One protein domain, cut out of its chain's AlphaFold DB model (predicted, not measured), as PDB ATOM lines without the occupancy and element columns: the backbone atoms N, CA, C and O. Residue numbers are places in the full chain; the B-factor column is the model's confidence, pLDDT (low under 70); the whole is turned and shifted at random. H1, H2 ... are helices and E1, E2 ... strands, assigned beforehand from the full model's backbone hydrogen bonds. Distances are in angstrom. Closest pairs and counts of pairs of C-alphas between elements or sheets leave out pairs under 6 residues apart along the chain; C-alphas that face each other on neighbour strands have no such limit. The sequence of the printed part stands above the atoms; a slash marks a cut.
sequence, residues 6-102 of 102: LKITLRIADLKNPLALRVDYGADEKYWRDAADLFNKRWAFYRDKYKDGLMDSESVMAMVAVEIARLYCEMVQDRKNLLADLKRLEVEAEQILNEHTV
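AT A GLANCE: This is residues 6 to 102 of the 102 residues of an uncharacterized protein of Barnesiella sp. An22 (UniProt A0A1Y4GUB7). What is the shape? A small hairpin of two antiparallel strands, E1 and E2, packs on H1, and the long helix H2 meets H1 in a V. Residues 69 to 102, mostly of H2, stick out as an arm. What makes it up? The printed part has 97 residues, in order E1, E2, H1, H2, mostly helix. It is extended, with a radius of gyration of the C-alphas of 21.7 A and spans of 72 by 38 by 14 A.

HOW THE PARTS SIT: How do the strands pair? E1, residues 6 to 10, and E2, residues 19 to 24, form an antiparallel hairpin; N 8 and O 21, 2.9 A apart, are within hydrogen-bond range. What follows? The closest C-alphas of E1 and H1, residues 27 to 49, are those of Leu 10 and Ala 36, 6.6 A apart. H1 touches H2, residues 57 to 100, opposite ways at a steep tilt of 57 degrees, by residues 39 to 47 and 57 to 65 alone; the closest C-alphas, of Trp 43 and Val 64, are 6.1 A apart. In both helices every O i to N i+4 pair is within hydrogen-bond range.

IN THESE COORDINATES: Where does E1 begin? C-alpha 6 is at (123.559, 130.176, 148.501). How long are the helices? H1 measures 33.0 A and H2 64.2 A, ending with C-alpha 100 at (116.258, 75.402, 159.101).

THE WHOLE: Is anything cut? The printed part has no cut and no long link. Where is confidence low? Residues 53 and 101 to 102 are under 70.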
ATOM      1  N   LEU A   6     122.542 129.411 147.805       84.75
ATOM      2  CA  LEU A   6     123.559 130.176 148.501       84.75
ATOM      3  C   LEU A   6     124.704 130.491 147.540       84.75
ATOM      4  O   LEU A   6     125.298 129.606 146.921       84.75
ATOM      5  N   LYS A   7     125.055 131.773 147.433       89.69
ATOM      6  CA  LYS A   7     126.265 132.183 146.725       89.69
ATOM      7  C   LYS A   7     127.463 132.013 147.651       89.69
ATOM      8  O   LYS A   7     127.604 132.755 148.620       89.69
ATOM      9  N   ILE A   8     128.344 131.078 147.321       92.12
ATOM     10  CA  ILE A   8     129.594 130.858 148.048       92.12
ATOM     11  C   ILE A   8     130.799 131.235 147.197       92.12
ATOM     12  O   ILE A   8     130.719 131.451 145.985       92.12
ATOM     13  N   THR A   9     131.944 131.356 147.855       94.31
ATOM     14  CA  THR A   9     133.216 131.652 147.209       94.31
ATOM     15  C   THR A   9     134.293 130.775 147.825       94.31
ATOM     16  O   THR A   9     134.448 130.753 149.047       94.31
ATOM     17  N   LEU A  10     135.013 130.042 146.981       95.81
ATOM     18  CA  LEU A  10     136.045 129.088 147.372       95.81
ATOM     19  C   LEU A  10     137.417 129.615 146.950       95.81
ATOM     20  O   LEU A  10     137.603 130.071 145.822       95.81
ATOM     21  N   ARG A  11     138.398 129.556 147.852       96.00
ATOM     22  CA  ARG A  11     139.799 129.840 147.516       96.00
ATOM     23  C   ARG A  11     140.466 128.527 147.141       96.00
ATOM     24  O   ARG A  11     140.566 127.649 147.991       96.00
ATOM     25  N   ILE A  12     140.881 128.400 145.885       96.12
ATOM     26  CA  ILE A  12     141.492 127.183 145.348       96.12
ATOM     27  C   ILE A  12     142.941 127.481 144.978       96.12
ATOM     28  O   ILE A  12     143.186 128.343 144.138       96.12
ATOM     29  N   ALA A  13     143.880 126.755 145.582       93.81
ATOM     30  CA  ALA A  13     145.309 126.815 145.301       93.81
ATOM     31  C   ALA A  13     145.823 128.268 145.211       93.81
ATOM     32  O   ALA A  13     145.539 129.086 146.088       93.81
ATOM     33  N   ASP A  14     146.566 128.599 144.156       93.25
ATOM     34  CA  ASP A  14     147.011 129.953 143.826       93.25
ATOM     35  C   ASP A  14     146.159 130.615 142.729       93.25
ATOM     36  O   ASP A  14     146.602 131.557 142.065       93.25
ATOM     37  N   LEU A  15     144.913 130.157 142.545       93.88
ATOM     38  CA  LEU A  15     143.975 130.784 141.623       93.88
ATOM     39  C   LEU A  15     143.788 132.259 142.009       93.88
ATOM     40  O   LEU A  15     143.336 132.583 143.109       93.88
ATOM     41  N   LYS A  16     144.119 133.160 141.073       91.38
ATOM     42  CA  LYS A  16     144.104 134.615 141.305       91.38
ATOM     43  C   LYS A  16     142.753 135.115 141.810       91.38
ATOM     44  O   LYS A  16     142.693 135.927 142.728       91.38
ATOM     45  N   ASN A  17     141.680 134.621 141.198       94.31
ATOM     46  CA  ASN A  17     140.319 134.982 141.555       94.31
ATOM     47  C   ASN A  17     139.662 133.806 142.275       94.31
ATOM     48  O   ASN A  17     139.633 132.711 141.717       94.31
ATOM     49  N   PRO A  18     139.101 134.009 143.476       93.69
ATOM     50  CA  PRO A  18     138.322 132.974 144.137       93.69
ATOM     51  C   PRO A  18     137.178 132.454 143.253       93.69
ATOM     52  O   PRO A  18     136.531 133.219 142.534       93.69
ATOM     53  N   LEU A  19     136.910 131.153 143.332       93.44
ATOM     54  CA  LEU A  19     135.874 130.489 142.552       93.44
ATOM     55  C   LEU A  19     134.498 130.786 143.155       93.44
ATOM     56  O   LEU A  19     134.201 130.373 144.276       93.44
ATOM     57  N   ALA A  20     133.657 131.507 142.417       93.12
ATOM     58  CA  ALA A  20     132.292 131.819 142.828       93.12
ATOM     59  C   ALA A  20     131.315 130.737 142.346       93.12
ATOM     60  O   ALA A  20     131.282 130.417 141.160       93.12
ATOM     61  N   LEU A  21     130.494 130.214 143.259       90.69
ATOM     62  CA  LEU A  21     129.532 129.141 142.990       90.69
ATOM     63  C   LEU A  21     128.162 129.479 143.590       90.69
ATOM     64  O   LEU A  21     128.060 130.264 144.537       90.69
ATOM     65  N   ARG A  22     127.112 128.870 143.037       89.75
ATOM     66  CA  ARG A  22     125.767 128.844 143.623       89.75
ATOM     67  C   ARG A  22     125.450 127.407 144.010       89.75
ATOM     68  O   ARG A  22     125.422 126.554 143.126       89.75
ATOM     69  N   VAL A  23     125.238 127.165 145.294       87.06
ATOM     70  CA  VAL A  23     125.062 125.826 145.872       87.06
ATOM     71  C   VAL A  23     123.751 125.760 146.637       87.06
ATOM     72  O   VAL A  23     123.218 126.800 147.035       87.06
ATOM     73  N   ASP A  24     123.222 124.558 146.830       85.75
ATOM     74  CA  ASP A  24     122.023 124.386 147.639       85.75
ATOM     75  C   ASP A  24     122.381 124.558 149.129       85.75
ATOM     76  O   ASP A  24     123.500 124.278 149.571       85.75
ATOM     77  N   TYR A  25     121.450 125.092 149.923       76.12
ATOM     78  CA  TYR A  25     121.701 125.340 151.344       76.12
ATOM     79  C   TYR A  25     121.790 124.023 152.139       76.12
ATOM     80  O   TYR A  25     121.094 123.051 151.847       76.12
ATOM     81  N   GLY A  26     122.612 123.997 153.191       78.00
ATOM     82  CA  GLY A  26     122.731 122.853 154.100       78.00
ATOM     83  C   GLY A  26     123.894 121.920 153.760       78.00
ATOM     84  O   GLY A  26     125.045 122.351 153.720       78.00
ATOM     85  N   ALA A  27     123.620 120.621 153.587       76.19
ATOM     86  CA  ALA A  27     124.669 119.608 153.428       76.19
ATOM     87  C   ALA A  27     125.526 119.821 152.167       76.19
ATOM     88  O   ALA A  27     126.730 119.576 152.208       76.19
ATOM     89  N   ASP A  28     124.928 120.329 151.086       83.12
ATOM     90  CA  ASP A  28     125.624 120.602 149.824       83.12
ATOM     91  C   ASP A  28     126.738 121.648 150.009       83.12
ATOM     92  O   ASP A  28     127.892 121.382 149.670       83.12
ATOM     93  N   GLU A  29     126.459 122.782 150.672       88.69
ATOM     94  CA  GLU A  29     127.479 123.799 150.979       88.69
ATOM     95  C   GLU A  29     128.708 123.202 151.680       88.69
ATOM     96  O   GLU A  29     129.851 123.488 151.302       88.69
ATOM     97  N   LYS A  30     128.482 122.379 152.712       91.50
ATOM     98  CA  LYS A  30     129.572 121.784 153.488       91.50
ATOM     99  C   LYS A  30     130.467 120.924 152.598       91.50
ATOM    100  O   LYS A  30     131.687 121.049 152.677       91.50
ATOM    101  N   TYR A  31     129.879 120.105 151.725       92.75
ATOM    102  CA  TYR A  31     130.648 119.260 150.815       92.75
ATOM    103  C   TYR A  31     131.488 120.075 149.828       92.75
ATOM    104  O   TYR A  31     132.641 119.721 149.586       92.75
ATOM    105  N   TRP A  32     130.977 121.203 149.322       94.25
ATOM    106  CA  TRP A  32     131.759 122.103 148.466       94.25
ATOM    107  C   TRP A  32     132.974 122.702 149.180       94.25
ATOM    108  O   TRP A  32     134.054 122.800 148.592       94.25
ATOM    109  N   ARG A  33     132.821 123.092 150.450       94.50
ATOM    110  CA  ARG A  33     133.929 123.628 151.257       94.50
ATOM    111  C   ARG A  33     134.954 122.552 151.600       94.50
ATOM    112  O   ARG A  33     136.143 122.767 151.382       94.50
ATOM    113  N   ASP A  34     134.495 121.386 152.044       95.00
ATOM    114  CA  ASP A  34     135.368 120.252 152.355       95.00
ATOM    115  C   ASP A  34     136.158 119.799 151.110       95.00
ATOM    116  O   ASP A  34     137.349 119.496 151.202       95.00
ATOM    117  N   ALA A  35     135.525 119.802 149.930       95.25
ATOM    118  CA  ALA A  35     136.180 119.482 148.663       95.25
ATOM    119  C   ALA A  35     137.272 120.501 148.301       95.25
ATOM    120  O   ALA A  35     138.362 120.103 147.886       95.25
ATOM    121  N   ALA A  36     137.019 121.800 148.493       96.62
ATOM    122  CA  ALA A  36     138.031 122.838 148.297       96.62
ATOM    123  C   ALA A  36     139.222 122.670 149.249       96.62
ATOM    124  O   ALA A  36     140.374 122.759 148.823       96.62
ATOM    125  N   ASP A  37     138.961 122.374 150.522       96.94
ATOM    126  CA  ASP A  37     140.014 122.145 151.511       96.94
ATOM    127  C   ASP A  37     140.856 120.911 151.171       96.94
ATOM    128  O   ASP A  37     142.087 120.950 151.266       96.94
ATOM    129  N   LEU A  38     140.215 119.820 150.739       96.88
ATOM    130  CA  LEU A  38     140.907 118.619 150.280       96.88
ATOM    131  C   LEU A  38     141.774 118.912 149.050       96.88
ATOM    132  O   LEU A  38     142.946 118.529 149.024       96.88
ATOM    133  N   PHE A  39     141.223 119.627 148.066       97.56
ATOM    134  CA  PHE A  39     141.960 120.045 146.876       97.56
ATOM    135  C   PHE A  39     143.205 120.847 147.263       97.56
ATOM    136  O   PHE A  39     144.307 120.528 146.823       97.56
ATOM    137  N   ASN A  40     143.060 121.844 148.139       97.56
ATOM    138  CA  ASN A  40     144.158 122.704 148.579       97.56
ATOM    139  C   ASN A  40     145.248 121.931 149.324       97.56
ATOM    140  O   ASN A  40     146.435 122.138 149.065       97.56
ATOM    141  N   LYS A  41     144.864 121.006 150.212       97.12
ATOM    142  CA  LYS A  41     145.812 120.110 150.892       97.12
ATOM    143  C   LYS A  41     146.593 119.278 149.885       97.12
ATOM    144  O   LYS A  41     147.810 119.140 150.012       97.12
ATOM    145  N   ARG A  42     145.914 118.742 148.867       96.75
ATOM    146  CA  ARG A  42     146.565 117.897 147.868       96.75
ATOM    147  C   ARG A  42     147.447 118.688 146.906       96.75
ATOM    148  O   ARG A  42     148.546 118.244 146.584       96.75
ATOM    149  N   TRP A  43     147.015 119.884 146.527       96.56
ATOM    150  CA  TRP A  43     147.831 120.832 145.778       96.56
ATOM    151  C   TRP A  43     149.101 121.195 146.551       96.56
ATOM    152  O   TRP A  43     150.188 121.107 145.990       96.56
ATOM    153  N   ALA A  44     148.998 121.515 147.846       95.31
ATOM    154  CA  ALA A  44     150.156 121.843 148.679       95.31
ATOM    155  C   ALA A  44     151.146 120.671 148.775       95.31
ATOM    156  O   ALA A  44     152.349 120.874 148.624       95.31
ATOM    157  N   PHE A  45     150.638 119.445 148.941       95.00
ATOM    158  CA  PHE A  45     151.454 118.230 148.910       95.00
ATOM    159  C   PHE A  45     152.224 118.090 147.591       95.00
ATOM    160  O   PHE A  45     153.421 117.815 147.594       95.00
ATOM    161  N   TYR A  46     151.568 118.299 146.451       94.19
ATOM    162  CA  TYR A  46     152.235 118.174 145.161       94.19
ATOM    163  C   TYR A  46     153.188 119.322 144.851       94.19
ATOM    164  O   TYR A  46     154.257 119.084 144.293       94.19
ATOM    165  N   ARG A  47     152.850 120.546 145.258       93.00
ATOM    166  CA  ARG A  47     153.782 121.670 145.192       93.00
ATOM    167  C   ARG A  47     155.040 121.390 145.990       93.00
ATOM    168  O   ARG A  47     156.101 121.740 145.502       93.00
ATOM    169  N   ASP A  48     154.917 120.765 147.162       92.94
ATOM    170  CA  ASP A  48     156.044 120.333 147.989       92.94
ATOM    171  C   ASP A  48     156.862 119.218 147.325       92.94
ATOM    172  O   ASP A  48     158.080 119.321 147.208       92.94
ATOM    173  N   LYS A  49     156.178 118.202 146.792       91.88
ATOM    174  CA  LYS A  49     156.795 117.054 146.116       91.88
ATOM    175  C   LYS A  49     157.595 117.432 144.864       91.88
ATOM    176  O   LYS A  49     158.589 116.779 144.570       91.88
ATOM    177  N   TYR A  50     157.158 118.447 144.118       89.06
ATOM    178  CA  TYR A  50     157.765 118.872 142.848       89.06
ATOM    179  C   TYR A  50     158.435 120.255 142.938       89.06
ATOM    180  O   TYR A  50     158.502 120.979 141.943       89.06
ATOM    181  N   LYS A  51     158.941 120.627 144.127       79.88
ATOM    182  CA  LYS A  51     159.573 121.932 144.413       79.88
ATOM    183  C   LYS A  51     160.726 122.312 143.481       79.88
ATOM    184  O   LYS A  51     160.961 123.503 143.300       79.88
ATOM    185  N   ASP A  52     161.374 121.344 142.838       82.75
ATOM    186  CA  ASP A  52     162.534 121.555 141.959       82.75
ATOM    187  C   ASP A  52     162.178 122.147 140.576       82.75
ATOM    188  O   ASP A  52     162.962 122.075 139.634       82.75
ATOM    189  N   GLY A  53     160.986 122.736 140.427       68.56
ATOM    190  CA  GLY A  53     160.560 123.431 139.206       68.56
ATOM    191  C   GLY A  53     160.069 122.513 138.086       68.56
ATOM    192  O   GLY A  53     159.883 122.966 136.962       68.56
ATOM    193  N   LEU A  54     159.832 121.233 138.383       79.56
ATOM    194  CA  LEU A  54     159.388 120.238 137.401       79.56
ATOM    195  C   LEU A  54     157.934 120.431 136.941       79.56
ATOM    196  O   LEU A  54     157.566 119.919 135.888       79.56
ATOM    197  N   MET A  55     157.105 121.133 137.717       87.38
ATOM    198  CA  MET A  55     155.705 121.397 137.373       87.38
ATOM    199  C   MET A  55     155.315 122.829 137.728       87.38
ATOM    200  O   MET A  55     155.537 123.286 138.853       87.38
ATOM    201  N   ASP A  56     154.694 123.520 136.774       91.50
ATOM    202  CA  ASP A  56     154.037 124.795 137.033       91.50
ATOM    203  C   ASP A  56     152.730 124.602 137.822       91.50
ATOM    204  O   ASP A  56     152.260 123.483 138.051       91.50
ATOM    205  N   SER A  57     152.140 125.702 138.299       91.12
ATOM    206  CA  SER A  57     150.952 125.593 139.152       91.12
ATOM    207  C   SER A  57     149.752 124.978 138.433       91.12
ATOM    208  O   SER A  57     148.996 124.222 139.047       91.12
ATOM    209  N   GLU A  58     149.595 125.264 137.139       92.88
ATOM    210  CA  GLU A  58     148.514 124.721 136.319       92.88
ATOM    211  C   GLU A  58     148.631 123.199 136.196       92.88
ATOM    212  O   GLU A  58     147.662 122.483 136.452       92.88
ATOM    213  N   SER A  59     149.837 122.690 135.935       93.69
ATOM    214  CA  SER A  59     150.118 121.252 135.906       93.69
ATOM    215  C   SER A  59     149.845 120.591 137.256       93.69
ATOM    216  O   SER A  59     149.284 119.494 137.311       93.69
ATOM    217  N   VAL A  60     150.177 121.260 138.367       94.81
ATOM    218  CA  VAL A  60     149.859 120.744 139.707       94.81
ATOM    219  C   VAL A  60     148.351 120.725 139.961       94.81
ATOM    220  O   VAL A  60     147.843 119.731 140.479       94.81
ATOM    221  N   MET A  61     147.607 121.765 139.571       94.44
ATOM    222  CA  MET A  61     146.142 121.755 139.660       94.44
ATOM    223  C   MET A  61     145.527 120.633 138.816       94.44
ATOM    224  O   MET A  61     144.649 119.920 139.305       94.44
ATOM    225  N   ALA A  62     146.005 120.438 137.583       95.38
ATOM    226  CA  ALA A  62     145.542 119.371 136.702       95.38
ATOM    227  C   ALA A  62     145.799 117.986 137.312       95.38
ATOM    228  O   ALA A  62     144.913 117.133 137.311       95.38
ATOM    229  N   MET A  63     146.971 117.772 137.910       95.38
ATOM    230  CA  MET A  63     147.299 116.520 138.591       95.38
ATOM    231  C   MET A  63     146.375 116.248 139.787       95.38
ATOM    232  O   MET A  63     145.900 115.123 139.935       95.38
ATOM    233  N   VAL A  64     146.074 117.260 140.608       96.75
ATOM    234  CA  VAL A  64     145.105 117.116 141.712       96.75
ATOM    235  C   VAL A  64     143.720 116.753 141.171       96.75
ATOM    236  O   VAL A  64     143.080 115.844 141.695       96.75
ATOM    237  N   ALA A  65     143.265 117.418 140.104       96.62
ATOM    238  CA  ALA A  65     141.972 117.130 139.487       96.62
ATOM    239  C   ALA A  65     141.895 115.689 138.949       96.62
ATOM    240  O   ALA A  65     140.922 114.981 139.214       96.62
ATOM    241  N   VAL A  66     142.938 115.233 138.248       97.62
ATOM    242  CA  VAL A  66     143.029 113.859 137.729       97.62
ATOM    243  C   VAL A  66     143.058 112.842 138.864       97.62
ATOM    244  O   VAL A  66     142.398 111.809 138.775       97.62
ATOM    245  N   GLU A  67     143.777 113.114 139.951       96.69
ATOM    246  CA  GLU A  67     143.804 112.205 141.092       96.69
ATOM    247  C   GLU A  67     142.441 112.095 141.780       96.69
ATOM    248  O   GLU A  67     142.010 110.984 142.081       96.69
ATOM    249  N   ILE A  68     141.744 113.213 141.993       96.75
ATOM    250  CA  ILE A  68     140.391 113.198 142.564       96.75
ATOM    251  C   ILE A  68     139.441 112.404 141.654       96.75
ATOM    252  O   ILE A  68     138.671 111.578 142.145       96.75
ATOM    253  N   ALA A  69     139.533 112.580 140.331       97.69
ATOM    254  CA  ALA A  69     138.746 111.804 139.373       97.69
ATOM    255  C   ALA A  69     139.083 110.302 139.418       97.69
ATOM    256  O   ALA A  69     138.181 109.465 139.391       97.69
ATOM    257  N   ARG A  70     140.368 109.946 139.547       97.94
ATOM    258  CA  ARG A  70     140.818 108.554 139.715       97.94
ATOM    259  C   ARG A  70     140.236 107.931 140.986       97.94
ATOM    260  O   ARG A  70     139.683 106.840 140.911       97.94
ATOM    261  N   LEU A  71     140.308 108.636 142.118       96.81
ATOM    262  CA  LEU A  71     139.747 108.183 143.398       96.81
ATOM    263  C   LEU A  71     138.226 107.989 143.320       96.81
ATOM    264  O   LEU A  71     137.693 107.029 143.871       96.81
ATOM    265  N   TYR A  72     137.520 108.862 142.598       96.06
ATOM    266  CA  TYR A  72     136.091 108.684 142.344       96.06
ATOM    267  C   TYR A  72     135.805 107.396 141.555       96.06
ATOM    268  O   TYR A  72     134.900 106.644 141.920       96.06
ATOM    269  N   CYS A  73     136.584 107.107 140.508       97.25
ATOM    270  CA  CYS A  73     136.445 105.864 139.747       97.25
ATOM    271  C   CYS A  73     136.673 104.620 140.620       97.25
ATOM    272  O   CYS A  73     135.901 103.666 140.516       97.25
ATOM    273  N   GLU A  74     137.679 104.646 141.499       97.69
ATOM    274  CA  GLU A  74     137.948 103.570 142.467       97.69
ATOM    275  C   GLU A  74     136.762 103.372 143.414       97.69
ATOM    276  O   GLU A  74     136.199 102.282 143.470       97.69
ATOM    277  N   MET A  75     136.274 104.446 144.041       97.75
ATOM    278  CA  MET A  75     135.115 104.396 144.939       97.75
ATOM    279  C   MET A  75     133.856 103.846 144.244       97.75
ATOM    280  O   MET A  75     133.089 103.083 144.834       97.75
ATOM    281  N   VAL A  76     133.614 104.226 142.986       97.69
ATOM    282  CA  VAL A  76     132.483 103.703 142.205       97.69
ATOM    283  C   VAL A  76     132.625 102.203 141.968       97.69
ATOM    284  O   VAL A  76     131.620 101.489 142.028       97.69
ATOM    285  N   GLN A  77     133.837 101.726 141.691       97.12
ATOM    286  CA  GLN A  77     134.096 100.306 141.487       97.12
ATOM    287  C   GLN A  77     133.958  99.517 142.794       97.12
ATOM    288  O   GLN A  77     133.269  98.497 142.809       97.12
ATOM    289  N   ASP A  78     134.505 100.026 143.896       97.81
ATOM    290  CA  ASP A  78     134.387  99.408 145.219       97.81
ATOM    291  C   ASP A  78     132.925  99.294 145.653       97.81
ATOM    292  O   ASP A  78     132.489  98.244 146.120       97.81
ATOM    293  N   ARG A  79     132.118 100.332 145.401       98.00
ATOM    294  CA  ARG A  79     130.675 100.293 145.664       98.00
ATOM    295  C   ARG A  79     129.969  99.196 144.866       98.00
ATOM    296  O   ARG A  79     129.064  98.557 145.394       98.00
ATOM    297  N   LYS A  80     130.342  98.976 143.598       97.62
ATOM    298  CA  LYS A  80     129.760  97.890 142.788       97.62
ATOM    299  C   LYS A  80     130.099  96.526 143.377       97.62
ATOM    300  O   LYS A  80     129.212  95.685 143.474       97.62
ATOM    301  N   ASN A  81     131.354  96.336 143.779       97.62
ATOM    302  CA  ASN A  81     131.811  95.092 144.390       97.62
ATOM    303  C   ASN A  81     131.062  94.835 145.707       97.62
ATOM    304  O   ASN A  81     130.484  93.768 145.878       97.62
ATOM    305  N   LEU A  82     130.953  95.853 146.568       97.94
ATOM    306  CA  LEU A  82     130.234  95.760 147.839       97.94
ATOM    307  C   LEU A  82     128.758  95.384 147.654       97.94
ATOM    308  O   LEU A  82     128.245  94.529 148.368       97.94
ATOM    309  N   LEU A  83     128.065  95.994 146.687       97.88
ATOM    310  CA  LEU A  83     126.667  95.654 146.400       97.88
ATOM    311  C   LEU A  83     126.512  94.223 145.868       97.88
ATOM    312  O   LEU A  83     125.526  93.559 146.180       97.88
ATOM    313  N   ALA A  84     127.471  93.742 145.073       97.94
ATOM    314  CA  ALA A  84     127.470  92.362 144.600       97.94
ATOM    315  C   ALA A  84     127.686  91.370 145.752       97.94
ATOM    316  O   ALA A  84     126.977  90.367 145.833       97.94
ATOM    317  N   ASP A  85     128.612  91.675 146.664       97.94
ATOM    318  CA  ASP A  85     128.867  90.862 147.852       97.94
ATOM    319  C   ASP A  85     127.658  90.835 148.794       97.94
ATOM    320  O   ASP A  85     127.275  89.761 149.250       97.94
ATOM    321  N   LEU A  86     127.007  91.981 149.031       98.19
ATOM    322  CA  LEU A  86     125.781  92.050 149.835       98.19
ATOM    323  C   LEU A  86     124.670  91.186 149.243       98.19
ATOM    324  O   LEU A  86     124.062  90.398 149.960       98.19
ATOM    325  N   LYS A  87     124.462  91.256 147.924       97.75
ATOM    326  CA  LYS A  87     123.460  90.429 147.246       97.75
ATOM    327  C   LYS A  87     123.765  88.933 147.367       97.75
ATOM    328  O   LYS A  87     122.848  88.129 147.493       97.75
ATOM    329  N   ARG A  88     125.044  88.545 147.313       97.62
ATOM    330  CA  ARG A  88     125.445  87.149 147.537       97.62
ATOM    331  C   ARG A  88     125.110  86.712 148.965       97.62
ATOM    332  O   ARG A  88     124.511  85.657 149.136       97.62
ATOM    333  N   LEU A  89     125.440  87.538 149.956       97.69
ATOM    334  CA  LEU A  89     125.154  87.254 151.365       97.69
ATOM    335  C   LEU A  89     123.651  87.157 151.653       97.69
ATOM    336  O   LEU A  89     123.244  86.302 152.431       97.69
ATOM    337  N   GLU A  90     122.823  87.989 151.015       97.06
ATOM    338  CA  GLU A  90     121.359  87.898 151.120       97.06
ATOM    339  C   GLU A  90     120.844  86.537 150.631       97.06
ATOM    340  O   GLU A  90     120.074  85.884 151.332       97.06
ATOM    341  N   VAL A  91     121.325  86.063 149.476       96.94
ATOM    342  CA  VAL A  91     120.944  84.750 148.928       96.94
ATOM    343  C   VAL A  91     121.411  83.603 149.828       96.94
ATOM    344  O   VAL A  91     120.654  82.666 150.072       96.94
ATOM    345  N   GLU A  92     122.644  83.667 150.337       96.06
ATOM    346  CA  GLU A  92     123.178  82.663 151.268       96.06
ATOM    347  C   GLU A  92     122.366  82.621 152.575       96.06
ATOM    348  O   GLU A  92     122.031  81.544 153.066       96.06
ATOM    349  N   ALA A  93     121.987  83.783 153.113       95.50
ATOM    350  CA  ALA A  93     121.161  83.873 154.313       95.50
ATOM    351  C   ALA A  93     119.755  83.285 154.102       95.50
ATOM    352  O   ALA A  93     119.262  82.558 154.965       95.50
ATOM    353  N   GLU A  94     119.121  83.556 152.956       95.56
ATOM    354  CA  GLU A  94     117.823  82.970 152.602       95.56
ATOM    355  C   GLU A  94     117.892  81.443 152.475       95.56
ATOM    356  O   GLU A  94     116.989  80.745 152.938       95.56
ATOM    357  N   GLN A  95     118.962  80.906 151.882       94.25
ATOM    358  CA  GLN A  95     119.167  79.458 151.772       94.25
ATOM    359  C   GLN A  95     119.273  78.799 153.149       94.25
ATOM    360  O   GLN A  95     118.534  77.855 153.426       94.25
ATOM    361  N   ILE A  96     120.113  79.343 154.033       94.69
ATOM    362  CA  ILE A  96     120.283  78.830 155.400       94.69
ATOM    363  C   ILE A  96     118.955  78.865 156.162       94.69
ATOM    364  O   ILE A  96     118.600  77.890 156.828       94.69
ATOM    365  N   LEU A  97     118.208  79.971 156.058       93.00
ATOM    366  CA  LEU A  97     116.911  80.110 156.717       93.00
ATOM    367  C   LEU A  97     115.940  79.023 156.246       93.00
ATOM    368  O   LEU A  97     115.355  78.333 157.077       93.00
ATOM    369  N   ASN A  98     115.827  78.829 154.929       90.38
ATOM    370  CA  ASN A  98     114.936  77.835 154.335       90.38
ATOM    371  C   ASN A  98     115.292  76.401 154.752       90.38
ATOM    372  O   ASN A  98     114.388  75.603 154.987       90.38
ATOM    373  N   GLU A  99     116.579  76.077 154.886       88.50
ATOM    374  CA  GLU A  99     117.043  74.764 155.357       88.50
ATOM    375  C   GLU A  99     116.686  74.483 156.828       88.50
ATOM    376  O   GLU A  99     116.575  73.321 157.210       88.50
ATOM    377  N   HIS A 100     116.493  75.521 157.652       77.25
ATOM    378  CA  HIS A 100     116.258  75.402 159.101       77.25
ATOM    379  C   HIS A 100     114.794  75.637 159.521       77.25
ATOM    380  O   HIS A 100     114.464  75.490 160.698       77.25
ATOM    381  N   THR A 101     113.911  76.004 158.587       66.81
ATOM    382  CA  THR A 101     112.455  76.146 158.810       66.81
ATOM    383  C   THR A 101     111.619  74.940 158.353       66.81
ATOM    384  O   THR A 101     110.391  75.037 158.340       66.81
ATOM    385  N   VAL A 102     112.255  73.817 157.995       52.66
ATOM    386  CA  VAL A 102     111.598  72.530 157.678       52.66
ATOM    387  C   VAL A 102     111.640  71.586 158.874       52.66
ATOM    388  O   VAL A 102     112.716  71.475 159.499       52.66
TER     389      VAL A 102